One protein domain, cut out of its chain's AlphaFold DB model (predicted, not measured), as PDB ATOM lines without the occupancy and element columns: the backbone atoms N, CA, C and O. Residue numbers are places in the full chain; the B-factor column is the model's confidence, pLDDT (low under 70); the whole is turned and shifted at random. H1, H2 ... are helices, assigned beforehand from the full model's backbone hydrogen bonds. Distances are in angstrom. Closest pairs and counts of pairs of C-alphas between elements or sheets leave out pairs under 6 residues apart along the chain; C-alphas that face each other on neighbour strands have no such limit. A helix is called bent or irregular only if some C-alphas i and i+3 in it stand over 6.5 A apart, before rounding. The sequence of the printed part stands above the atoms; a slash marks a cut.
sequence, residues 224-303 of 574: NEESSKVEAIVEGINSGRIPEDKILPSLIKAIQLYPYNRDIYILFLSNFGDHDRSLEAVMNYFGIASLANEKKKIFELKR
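AT A GLANCE: This is residues 224 to 303 of the 574 residues of an uncharacterized protein of Acinetobacter pittii (UniProt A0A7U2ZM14). The longest helix, H1, forms a helical hairpin with H2 at one end of the domain; H3 folds back beside H2 in the middle, H4 folds back beside H3, and H5 lies at the other end of the long axis. H4 and H5 both meet H3 but stay apart from each other, and H5 reaches H3 only with residues 294 to 298. The printed part has 80 residues with five named helices, H1 to H5 in chain order, and no named strand; its class is all helix. It is compact, with a radius of gyration of the C-alphas of 12.4 A, and spans 37 by 28 by 19 A.

HOW THE PARTS SIT: H1, residues 224 to 238, touches H2, residues 244 to 257; they form a hairpin at a shallow tilt of 19 degrees, opposite ways, with closest C-alphas Val 230 and Ala 254 at 5.2 A. H2 touches H3, residues 262 to 272, as a second hairpin at a shallow tilt of 32 degrees, opposite ways; the closest C-alphas, Leu 251 and Ile 264, are 6.3 A apart. H1 and H3 run the same way and only just touch, with 3 pairs of C-alphas within 8 A and with residue 234 alone of H1; the closest C-alphas, Val 234 and Ile 264, are 6.6 A apart. H1, H2 and H3 make an up and down bundle, each helix running against the one before it. H3 also touches H4, residues 278 to 286, as a third hairpin at a shallow tilt of 10 degrees, with closest C-alphas Tyr 265 and Leu 279 at 7.3 A. H5, residues 292 to 303, only just touches H3, with 3 pairs of C-alphas within 8 A; the closest, Ile 266 and Glu 294, are 7.2 A apart. H3 is the hub, touching four helices. H1 and H2 are both apart from H4 and H5. Each O i to N i+4 pair is within hydrogen-bond range in H1, H3, H4 and H5, and 8 of 10 are in H2.

IN THESE COORDINATES: H1 is 20.9 A long from first to last C-alpha and begins at C-alpha 224 (260.425, 182.910, 269.410). H2 measures 20.3 A and is irregular, with C-alphas 245 and 248 at 7.2 A. H3 measures 15.6 A, H4 12.6 A and H5 16.3 A, ending at C-alpha 303 (223.136, 172.315, 262.931).

THE WHOLE: The two C-alphas farthest apart, those of Glu 225 and Arg 303, are 39.5 A apart. The printed part has no cut, and its four links are tight. The mean pLDDT of the printed part is 94.5, and no printed residue is under 70.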
ATOM      1  N   ASN A 224     260.842 184.235 269.882       90.62
ATOM      2  CA  ASN A 224     260.425 182.910 269.410       90.62
ATOM      3  C   ASN A 224     260.003 181.990 270.571       90.62
ATOM      4  O   ASN A 224     259.129 181.139 270.404       90.62
ATOM      5  N   GLU A 225     260.583 182.174 271.763       95.56
ATOM      6  CA  GLU A 225     260.204 181.430 272.969       95.56
ATOM      7  C   GLU A 225     258.773 181.763 273.426       95.56
ATOM      8  O   GLU A 225     258.038 180.870 273.846       95.56
ATOM      9  N   GLU A 226     258.344 183.026 273.330       95.38
ATOM     10  CA  GLU A 226     256.964 183.419 273.638       95.38
ATOM     11  C   GLU A 226     255.960 182.815 272.656       95.38
ATOM     12  O   GLU A 226     254.954 182.264 273.108       95.38
ATOM     13  N   SER A 227     256.251 182.846 271.348       94.38
ATOM     14  CA  SER A 227     255.414 182.169 270.342       94.38
ATOM     15  C   SER A 227     255.334 180.665 270.617       94.38
ATOM     16  O   SER A 227     254.241 180.109 270.709       94.38
ATOM     17  N   SER A 228     256.475 180.022 270.887       95.88
ATOM     18  CA  SER A 228     256.542 178.583 271.187       95.88
ATOM     19  C   SER A 228     255.747 178.208 272.446       95.88
ATOM     20  O   SER A 228     255.092 177.168 272.504       95.88
ATOM     21  N   LYS A 229     255.763 179.061 273.481       97.50
ATOM     22  CA  LYS A 229     254.950 178.865 274.695       97.50
ATOM     23  C   LYS A 229     253.456 178.941 274.398       97.50
ATOM     24  O   LYS A 229     252.688 178.182 274.987       97.50
ATOM     25  N   VAL A 230     253.045 179.848 273.517       97.62
ATOM     26  CA  VAL A 230     251.654 179.947 273.065       97.62
ATOM     27  C   VAL A 230     251.248 178.719 272.257       97.62
ATOM     28  O   VAL A 230     250.200 178.143 272.540       97.62
ATOM     29  N   GLU A 231     252.086 178.262 271.331       96.94
ATOM     30  CA  GLU A 231     251.851 177.032 270.562       96.94
ATOM     31  C   GLU A 231     251.677 175.818 271.481       96.94
ATOM     32  O   GLU A 231     250.725 175.056 271.324       96.94
ATOM     33  N   ALA A 232     252.507 175.690 272.521       97.19
ATOM     34  CA  ALA A 232     252.374 174.621 273.511       97.19
ATOM     35  C   ALA A 232     251.054 174.685 274.309       97.19
ATOM     36  O   ALA A 232     250.512 173.641 274.685       97.19
ATOM     37  N   ILE A 233     250.527 175.889 274.574       98.06
ATOM     38  CA  ILE A 233     249.204 176.073 275.195       98.06
ATOM     39  C   ILE A 233     248.103 175.636 274.223       98.06
ATOM     40  O   ILE A 233     247.234 174.857 274.615       98.06
ATOM     41  N   VAL A 234     248.153 176.097 272.969       97.88
ATOM     42  CA  VAL A 234     247.191 175.741 271.911       97.88
ATOM     43  C   VAL A 234     247.152 174.225 271.709       97.88
ATOM     44  O   VAL A 234     246.082 173.615 271.754       97.88
ATOM     45  N   GLU A 235     248.316 173.591 271.566       96.94
ATOM     46  CA  GLU A 235     248.445 172.139 271.441       96.94
ATOM     47  C   GLU A 235     247.914 171.423 272.688       96.94
ATOM     48  O   GLU A 235     247.171 170.451 272.576       96.94
ATOM     49  N   GLY A 236     248.239 171.925 273.884       97.25
ATOM     50  CA  GLY A 236     247.772 171.354 275.144       97.25
ATOM     51  C   GLY A 236     246.250 171.380 275.305       97.25
ATOM     52  O   GLY A 236     245.690 170.442 275.871       97.25
ATOM     53  N   ILE A 237     245.571 172.412 274.795       97.69
ATOM     54  CA  ILE A 237     244.103 172.480 274.772       97.69
ATOM     55  C   ILE A 237     243.555 171.495 273.738       97.69
ATOM     56  O   ILE A 237     242.723 170.655 274.074       97.69
ATOM     57  N   ASN A 238     244.067 171.537 272.505       94.94
ATOM     58  CA  ASN A 238     243.620 170.659 271.421       94.94
ATOM     59  C   ASN A 238     243.818 169.168 271.737       94.94
ATOM     60  O   ASN A 238     243.003 168.338 271.339       94.94
ATOM     61  N   SER A 239     244.877 168.816 272.471       95.75
ATOM     62  CA  SER A 239     245.170 167.439 272.875       95.75
ATOM     63  C   SER A 239     244.471 167.015 274.176       95.75
ATOM     64  O   SER A 239     244.765 165.933 274.682       95.75
ATOM     65  N   GLY A 240     243.636 167.869 274.782       95.12
ATOM     66  CA  GLY A 240     242.963 167.597 276.061       95.12
ATOM     67  C   GLY A 240     243.893 167.503 277.280       95.12
ATOM     68  O   GLY A 240     243.502 166.970 278.315       95.12
ATOM     69  N   ARG A 241     245.138 167.988 277.173       97.38
ATOM     70  CA  ARG A 241     246.126 167.995 278.268       97.38
ATOM     71  C   ARG A 241     245.819 169.078 279.298       97.38
ATOM     72  O   ARG A 241     246.132 168.911 280.474       97.38
ATOM     73  N   ILE A 242     245.246 170.196 278.851       97.00
ATOM     74  CA  ILE A 242     244.764 171.268 279.720       97.00
ATOM     75  C   ILE A 242     243.311 170.955 280.115       97.00
ATOM     76  O   ILE A 242     242.468 170.848 279.225       97.00
ATOM     77  N   PRO A 243     243.003 170.804 281.419       96.38
ATOM     78  CA  PRO A 243     241.639 170.571 281.894       96.38
ATOM     79  C   PRO A 243     240.679 171.704 281.513       96.38
ATOM     80  O   PRO A 243     241.093 172.861 281.435       96.38
ATOM     81  N   GLU A 244     239.393 171.385 281.341       94.50
ATOM     82  CA  GLU A 244     238.355 172.327 280.888       94.50
ATOM     83  C   GLU A 244     238.279 173.597 281.756       94.50
ATOM     84  O   GLU A 244     238.282 174.713 281.236       94.50
ATOM     85  N   ASP A 245     238.361 173.454 283.084       95.31
ATOM     86  CA  ASP A 245     238.355 174.570 284.042       95.31
ATOM     87  C   ASP A 245     239.612 175.463 283.969       95.31
ATOM     88  O   ASP A 245     239.650 176.552 284.548       95.31
ATOM     89  N   LYS A 246     240.660 175.016 283.266       97.12
ATOM     90  CA  LYS A 246     241.925 175.737 283.057       97.12
ATOM     91  C   LYS A 246     242.073 176.313 281.655       97.12
ATOM     92  O   LYS A 246     243.045 177.037 281.427       97.12
ATOM     93  N   ILE A 247     241.142 176.054 280.737       96.94
ATOM     94  CA  ILE A 247     241.217 176.563 279.361       96.94
ATOM     95  C   ILE A 247     241.200 178.095 279.344       96.94
ATOM     96  O   ILE A 247     242.138 178.692 278.817       96.94
ATOM     97  N   LEU A 248     240.203 178.742 279.964       94.69
ATOM     98  CA  LEU A 248     240.082 180.207 279.946       94.69
ATOM     99  C   LEU A 248     241.334 180.906 280.516       94.69
ATOM    100  O   LEU A 248     241.939 181.697 279.791       94.69
ATOM    101  N   PRO A 249     241.818 180.580 281.735       94.69
ATOM    102  CA  PRO A 249     243.066 181.153 282.244       94.69
ATOM    103  C   PRO A 249     244.280 180.911 281.335       94.69
ATOM    104  O   PRO A 249     245.154 181.772 281.230       94.69
ATOM    105  N   SER A 250     244.348 179.752 280.671       96.88
ATOM    106  CA  SER A 250     245.466 179.410 279.782       96.88
ATOM    107  C   SER A 250     245.438 180.225 278.490       96.88
ATOM    108  O   SER A 250     246.484 180.701 278.055       96.88
ATOM    109  N   LEU A 251     244.257 180.449 277.909       96.56
ATOM    110  CA  LEU A 251     244.092 181.301 276.730       96.56
ATOM    111  C   LEU A 251     244.314 182.789 277.049       96.56
ATOM    112  O   LEU A 251     244.955 183.486 276.264       96.56
ATOM    113  N   ILE A 252     243.876 183.271 278.221       94.31
ATOM    114  CA  ILE A 252     244.197 184.633 278.690       94.31
ATOM    115  C   ILE A 252     245.715 184.806 278.816       94.31
ATOM    116  O   ILE A 252     246.276 185.778 278.307       94.31
ATOM    117  N   LYS A 253     246.402 183.826 279.417       94.00
ATOM    118  CA  LYS A 253     247.868 183.805 279.481       94.00
ATOM    119  C   LYS A 253     248.499 183.781 278.085       94.00
ATOM    120  O   LYS A 253     249.506 184.453 277.874       94.00
ATOM    121  N   ALA A 254     247.927 183.037 277.138       95.62
ATOM    122  CA  ALA A 254     248.433 182.967 275.771       95.62
ATOM    123  C   ALA A 254     248.360 184.328 275.060       95.62
ATOM    124  O   ALA A 254     249.372 184.767 274.521       95.62
ATOM    125  N   ILE A 255     247.230 185.044 275.153       93.81
ATOM    126  CA  ILE A 255     247.106 186.409 274.610       93.81
ATOM    127  C   ILE A 255     248.149 187.344 275.233       93.81
ATOM    128  O   ILE A 255     248.821 188.078 274.514       93.81
ATOM    129  N   GLN A 256     248.322 187.312 276.558       91.75
ATOM    130  CA  GLN A 256     249.292 188.174 277.250       91.75
ATOM    131  C   GLN A 256     250.745 187.895 276.833       91.75
ATOM    132  O   GLN A 256     251.564 188.821 276.773       91.75
ATOM    133  N   LEU A 257     251.073 186.630 276.550       93.88
ATOM    134  CA  LEU A 257     252.394 186.212 276.081       93.88
ATOM    135  C   LEU A 257     252.622 186.615 274.626       93.88
ATOM    136  O   LEU A 257     253.576 187.334 274.359       93.88
ATOM    137  N   TYR A 258     251.744 186.199 273.714       94.88
ATOM    138  CA  TYR A 258     251.848 186.484 272.285       94.88
ATOM    139  C   TYR A 258     250.446 186.511 271.641       94.88
ATOM    140  O   TYR A 258     249.878 185.458 271.342       94.88
ATOM    141  N   PRO A 259     249.865 187.705 271.404       94.00
ATOM    142  CA  PRO A 259     248.471 187.850 270.983       94.00
ATOM    143  C   PRO A 259     248.246 187.599 269.489       94.00
ATOM    144  O   PRO A 259     247.119 187.712 269.023       94.00
ATOM    145  N   TYR A 260     249.283 187.291 268.710       94.25
ATOM    146  CA  TYR A 260     249.179 187.226 267.249       94.25
ATOM    147  C   TYR A 260     249.031 185.806 266.694       94.25
ATOM    148  O   TYR A 260     248.956 185.625 265.480       94.25
ATOM    149  N   ASN A 261     248.940 184.794 267.562       94.81
ATOM    150  CA  ASN A 261     248.588 183.439 267.150       94.81
ATOM    151  C   ASN A 261     247.060 183.329 266.972       94.81
ATOM    152  O   ASN A 261     246.299 183.430 267.936       94.81
ATOM    153  N   ARG A 262     246.610 183.123 265.726       94.88
ATOM    154  CA  ARG A 262     245.180 183.084 265.372       94.88
ATOM    155  C   ARG A 262     244.424 181.943 266.061       94.88
ATOM    156  O   ARG A 262     243.249 182.117 266.385       94.88
ATOM    157  N   ASP A 263     245.079 180.818 266.338       96.38
ATOM    158  CA  ASP A 263     244.436 179.642 266.934       96.38
ATOM    159  C   ASP A 263     243.947 179.906 268.360       96.38
ATOM    160  O   ASP A 263     242.947 179.321 268.776       96.38
ATOM    161  N   ILE A 264     244.564 180.850 269.083       96.88
ATOM    162  CA  ILE A 264     244.058 181.308 270.385       96.88
ATOM    163  C   ILE A 264     242.603 181.788 270.259       96.88
ATOM    164  O   ILE A 264     241.744 181.404 271.051       96.88
ATOM    165  N   TYR A 265     242.313 182.604 269.246       96.94
ATOM    166  CA  TYR A 265     240.992 183.197 269.038       96.94
ATOM    167  C   TYR A 265     239.973 182.158 268.573       96.94
ATOM    168  O   TYR A 265     238.819 182.190 268.999       96.94
ATOM    169  N   ILE A 266     240.402 181.193 267.755       96.19
ATOM    170  CA  ILE A 266     239.569 180.050 267.360       96.19
ATOM    171  C   ILE A 266     239.188 179.220 268.592       96.19
ATOM    172  O   ILE A 266     238.034 178.804 268.726       96.19
ATOM    173  N   LEU A 267     240.132 179.003 269.513       96.25
ATOM    174  CA  LEU A 267     239.880 178.299 270.767       96.25
ATOM    175  C   LEU A 267     238.960 179.092 271.695       96.25
ATOM    176  O   LEU A 267     238.052 178.494 272.272       96.25
ATOM    177  N   PHE A 268     239.125 180.411 271.804       96.25
ATOM    178  CA  PHE A 268     238.183 181.254 272.540       96.25
ATOM    179  C   PHE A 268     236.762 181.127 271.990       96.25
ATOM    180  O   PHE A 268     235.847 180.792 272.740       96.25
ATOM    181  N   LEU A 269     236.595 181.278 270.673       96.12
ATOM    182  CA  LEU A 269     235.301 181.140 270.009       96.12
ATOM    183  C   LEU A 269     234.679 179.757 270.251       96.12
ATOM    184  O   LEU A 269     233.498 179.654 270.573       96.12
ATOM    185  N   SER A 270     235.473 178.694 270.111       93.31
ATOM    186  CA  SER A 270     234.985 177.312 270.212       93.31
ATOM    187  C   SER A 270     234.588 176.912 271.636       93.31
ATOM    188  O   SER A 270     233.698 176.080 271.796       93.31
ATOM    189  N   ASN A 271     235.238 177.483 272.658       93.12
ATOM    190  CA  ASN A 271     234.989 177.144 274.063       93.12
ATOM    191  C   ASN A 271     234.005 178.106 274.750       93.12
ATOM    192  O   ASN A 271     233.246 177.673 275.614       93.12
ATOM    193  N   PHE A 272     233.999 179.391 274.381       93.50
ATOM    194  CA  PHE A 272     233.277 180.441 275.118       93.50
ATOM    195  C   PHE A 272     232.329 181.284 274.251       93.50
ATOM    196  O   PHE A 272     231.557 182.080 274.787       93.50
ATOM    197  N   GLY A 273     232.336 181.102 272.927       93.75
ATOM    198  CA  GLY A 273     231.521 181.899 272.010       93.75
ATOM    199  C   GLY A 273     232.000 183.348 271.895       93.75
ATOM    200  O   GLY A 273     233.159 183.656 272.156       93.75
ATOM    201  N   ASP A 274     231.115 184.244 271.471       94.38
ATOM    202  CA  ASP A 274     231.393 185.673 271.244       94.38
ATOM    203  C   ASP A 274     230.110 186.512 271.421       94.38
ATOM    204  O   ASP A 274     229.786 187.404 270.640       94.38
ATOM    205  N   HIS A 275     229.307 186.153 272.425       86.88
ATOM    206  CA  HIS A 275     227.970 186.712 272.638       86.88
ATOM    207  C   HIS A 275     227.973 188.214 272.976       86.88
ATOM    208  O   HIS A 275     227.024 188.921 272.639       86.88
ATOM    209  N   ASP A 276     229.021 188.691 273.650       88.25
ATOM    210  CA  ASP A 276     229.221 190.085 274.056       88.25
ATOM    211  C   ASP A 276     230.102 190.874 273.071       88.25
ATOM    212  O   ASP A 276     230.355 192.059 273.286       88.25
ATOM    213  N   ARG A 277     230.546 190.233 271.979       89.62
ATOM    214  CA  ARG A 277     231.496 190.766 270.988       89.62
ATOM    215  C   ARG A 277     232.856 191.161 271.578       89.62
ATOM    216  O   ARG A 277     233.620 191.881 270.930       89.62
ATOM    217  N   SER A 278     233.186 190.708 272.794       92.25
ATOM    218  CA  SER A 278     234.471 191.019 273.431       92.25
ATOM    219  C   SER A 278     235.642 190.355 272.701       92.25
ATOM    220  O   SER A 278     236.702 190.970 272.563       92.25
ATOM    221  N   LEU A 279     235.448 189.153 272.140       94.56
ATOM    222  CA  LEU A 279     236.469 188.490 271.329       94.56
ATOM    223  C   LEU A 279     236.726 189.269 270.039       94.56
ATOM    224  O   LEU A 279     237.882 189.533 269.706       94.56
ATOM    225  N   GLU A 280     235.663 189.687 269.346       92.69
ATOM    226  CA  GLU A 280     235.761 190.523 268.145       92.69
ATOM    227  C   GLU A 280     236.484 191.851 268.438       92.69
ATOM    228  O   GLU A 280     237.362 192.265 267.677       92.69
ATOM    229  N   ALA A 281     236.198 192.491 269.576       91.12
ATOM    230  CA  ALA A 281     236.883 193.712 269.999       91.12
ATOM    231  C   ALA A 281     238.393 193.498 270.224       91.12
ATOM    232  O   ALA A 281     239.206 194.286 269.732       91.12
ATOM    233  N   VAL A 282     238.785 192.420 270.913       92.81
ATOM    234  CA  VAL A 282     240.201 192.077 271.145       92.81
ATOM    235  C   VAL A 282     240.912 191.738 269.831       92.81
ATOM    236  O   VAL A 282     242.030 192.200 269.597       92.81
ATOM    237  N   MET A 283     240.269 190.983 268.940       93.44
ATOM    238  CA  MET A 283     240.813 190.678 267.616       93.44
ATOM    239  C   MET A 283     241.079 191.945 266.799       93.44
ATOM    240  O   MET A 283     242.174 192.118 266.263       93.44
ATOM    241  N   ASN A 284     240.108 192.860 266.754       91.81
ATOM    242  CA  ASN A 284     240.241 194.144 266.064       91.81
ATOM    243  C   ASN A 284     241.358 195.005 266.674       91.81
ATOM    244  O   ASN A 284     242.079 195.716 265.959       91.81
ATOM    245  N   TYR A 285     241.540 194.928 267.994       91.62
ATOM    246  CA  TYR A 285     242.640 195.601 268.668       91.62
ATOM    247  C   TYR A 285     244.003 195.072 268.204       91.62
ATOM    248  O   TYR A 285     244.855 195.886 267.862       91.62
ATOM    249  N   PHE A 286     244.200 193.755 268.107       92.06
ATOM    250  CA  PHE A 286     245.470 193.156 267.658       92.06
ATOM    251  C   PHE A 286     245.625 193.038 266.131       92.06
ATOM    252  O   PHE A 286     246.656 192.568 265.646       92.06
ATOM    253  N   GLY A 287     244.618 193.466 265.362       90.75
ATOM    254  CA  GLY A 287     244.622 193.362 263.900       90.75
ATOM    255  C   GLY A 287     244.536 191.915 263.408       90.75
ATOM    256  O   GLY A 287     245.187 191.553 262.431       90.75
ATOM    257  N   ILE A 288     243.781 191.068 264.109       91.75
ATOM    258  CA  ILE A 288     243.563 189.669 263.734       91.75
ATOM    259  C   ILE A 288     242.373 189.580 262.784       91.75
ATOM    260  O   ILE A 288     241.300 190.111 263.066       91.75
ATOM    261  N   ALA A 289     242.558 188.875 261.668       89.06
ATOM    262  CA  ALA A 289     241.510 188.674 260.673       89.06
ATOM    263  C   ALA A 289     240.270 187.988 261.270       89.06
ATOM    264  O   ALA A 289     240.398 187.042 262.052       89.06
ATOM    265  N   SER A 290     239.084 188.427 260.835       90.38
ATOM    266  CA  SER A 290     237.778 187.940 261.299       90.38
ATOM    267  C   SER A 290     237.657 186.407 261.311       90.38
ATOM    268  O   SER A 290     238.215 185.704 260.462       90.38
ATOM    269  N   LEU A 291     236.882 185.889 262.272       94.44
ATOM    270  CA  LEU A 291     236.541 184.468 262.402       94.44
ATOM    271  C   LEU A 291     235.217 184.097 261.711       94.44
ATOM    272  O   LEU A 291     234.588 183.110 262.085       94.44
ATOM    273  N   ALA A 292     234.735 184.878 260.738       92.81
ATOM    274  CA  ALA A 292     233.440 184.628 260.090       92.81
ATOM    275  C   ALA A 292     233.306 183.193 259.532       92.81
ATOM    276  O   ALA A 292     232.284 182.530 259.730       92.81
ATOM    277  N   ASN A 293     234.367 182.673 258.905       92.81
ATOM    278  CA  ASN A 293     234.391 181.309 258.373       92.81
ATOM    279  C   ASN A 293     234.363 180.249 259.486       92.81
ATOM    280  O   ASN A 293     233.679 179.232 259.358       92.81
ATOM    281  N   GLU A 294     235.072 180.478 260.590       94.69
ATOM    282  CA  GLU A 294     235.070 179.594 261.754       94.69
ATOM    283  C   GLU A 294     233.717 179.598 262.467       94.69
ATOM    284  O   GLU A 294     233.211 178.522 262.787       94.69
ATOM    285  N   LYS A 295     233.091 180.771 262.636       95.12
ATOM    286  CA  LYS A 295     231.725 180.917 263.168       95.12
ATOM    287  C   LYS A 295     230.744 180.078 262.350       95.12
ATOM    288  O   LYS A 295     230.034 179.247 262.914       95.12
ATOM    289  N   LYS A 296     230.788 180.193 261.017       94.81
ATOM    290  CA  LYS A 296     229.977 179.369 260.108       94.81
ATOM    291  C   LYS A 296     230.264 177.873 260.264       94.81
ATOM    292  O   LYS A 296     229.337 177.080 260.380       94.81
ATOM    293  N   LYS A 297     231.535 177.461 260.295       94.81
ATOM    294  CA  LYS A 297     231.919 176.045 260.439       94.81
ATOM    295  C   LYS A 297     231.396 175.439 261.745       94.81
ATOM    296  O   LYS A 297     230.858 174.335 261.739       94.81
ATOM    297  N   ILE A 298     231.555 176.154 262.856       93.94
ATOM    298  CA  ILE A 298     231.087 175.727 264.178       93.94
ATOM    299  C   ILE A 298     229.552 175.679 264.216       93.94
ATOM    300  O   ILE A 298     228.981 174.707 264.718       93.94
ATOM    301  N   PHE A 299     228.885 176.673 263.622       95.69
ATOM    302  CA  PHE A 299     227.433 176.691 263.471       95.69
ATOM    303  C   PHE A 299     226.912 175.468 262.705       95.69
ATOM    304  O   PHE A 299     226.048 174.748 263.204       95.69
ATOM    305  N   GLU A 300     227.485 175.174 261.538       95.50
ATOM    306  CA  GLU A 300     227.073 174.036 260.710       95.50
ATOM    307  C   GLU A 300     227.288 172.688 261.417       95.50
ATOM    308  O   GLU A 300     226.447 171.794 261.322       95.50
ATOM    309  N   LEU A 301     228.350 172.548 262.219       94.56
ATOM    310  CA  LEU A 301     228.567 171.360 263.058       94.56
ATOM    311  C   LEU A 301     227.522 171.201 264.172       94.56
ATOM    312  O   LEU A 301     227.239 170.078 264.596       94.56
ATOM    313  N   LYS A 302     226.973 172.301 264.700       94.62
ATOM    314  CA  LYS A 302     225.853 172.247 265.652       94.62
ATOM    315  C   LYS A 302     224.558 171.898 264.927       94.62
ATOM    316  O   LYS A 302     223.832 171.016 265.386       94.62
ATOM    317  N   ARG A 303     224.304 172.544 263.788       95.38
ATOM    318  CA  ARG A 303     223.136 172.315 262.931       95.38
ATOM    319  C   ARG A 303     223.038 170.867 262.467       95.38
ATOM    320  O   ARG A 303     221.960 170.290 262.525       95.38
TER     321      ARG A 303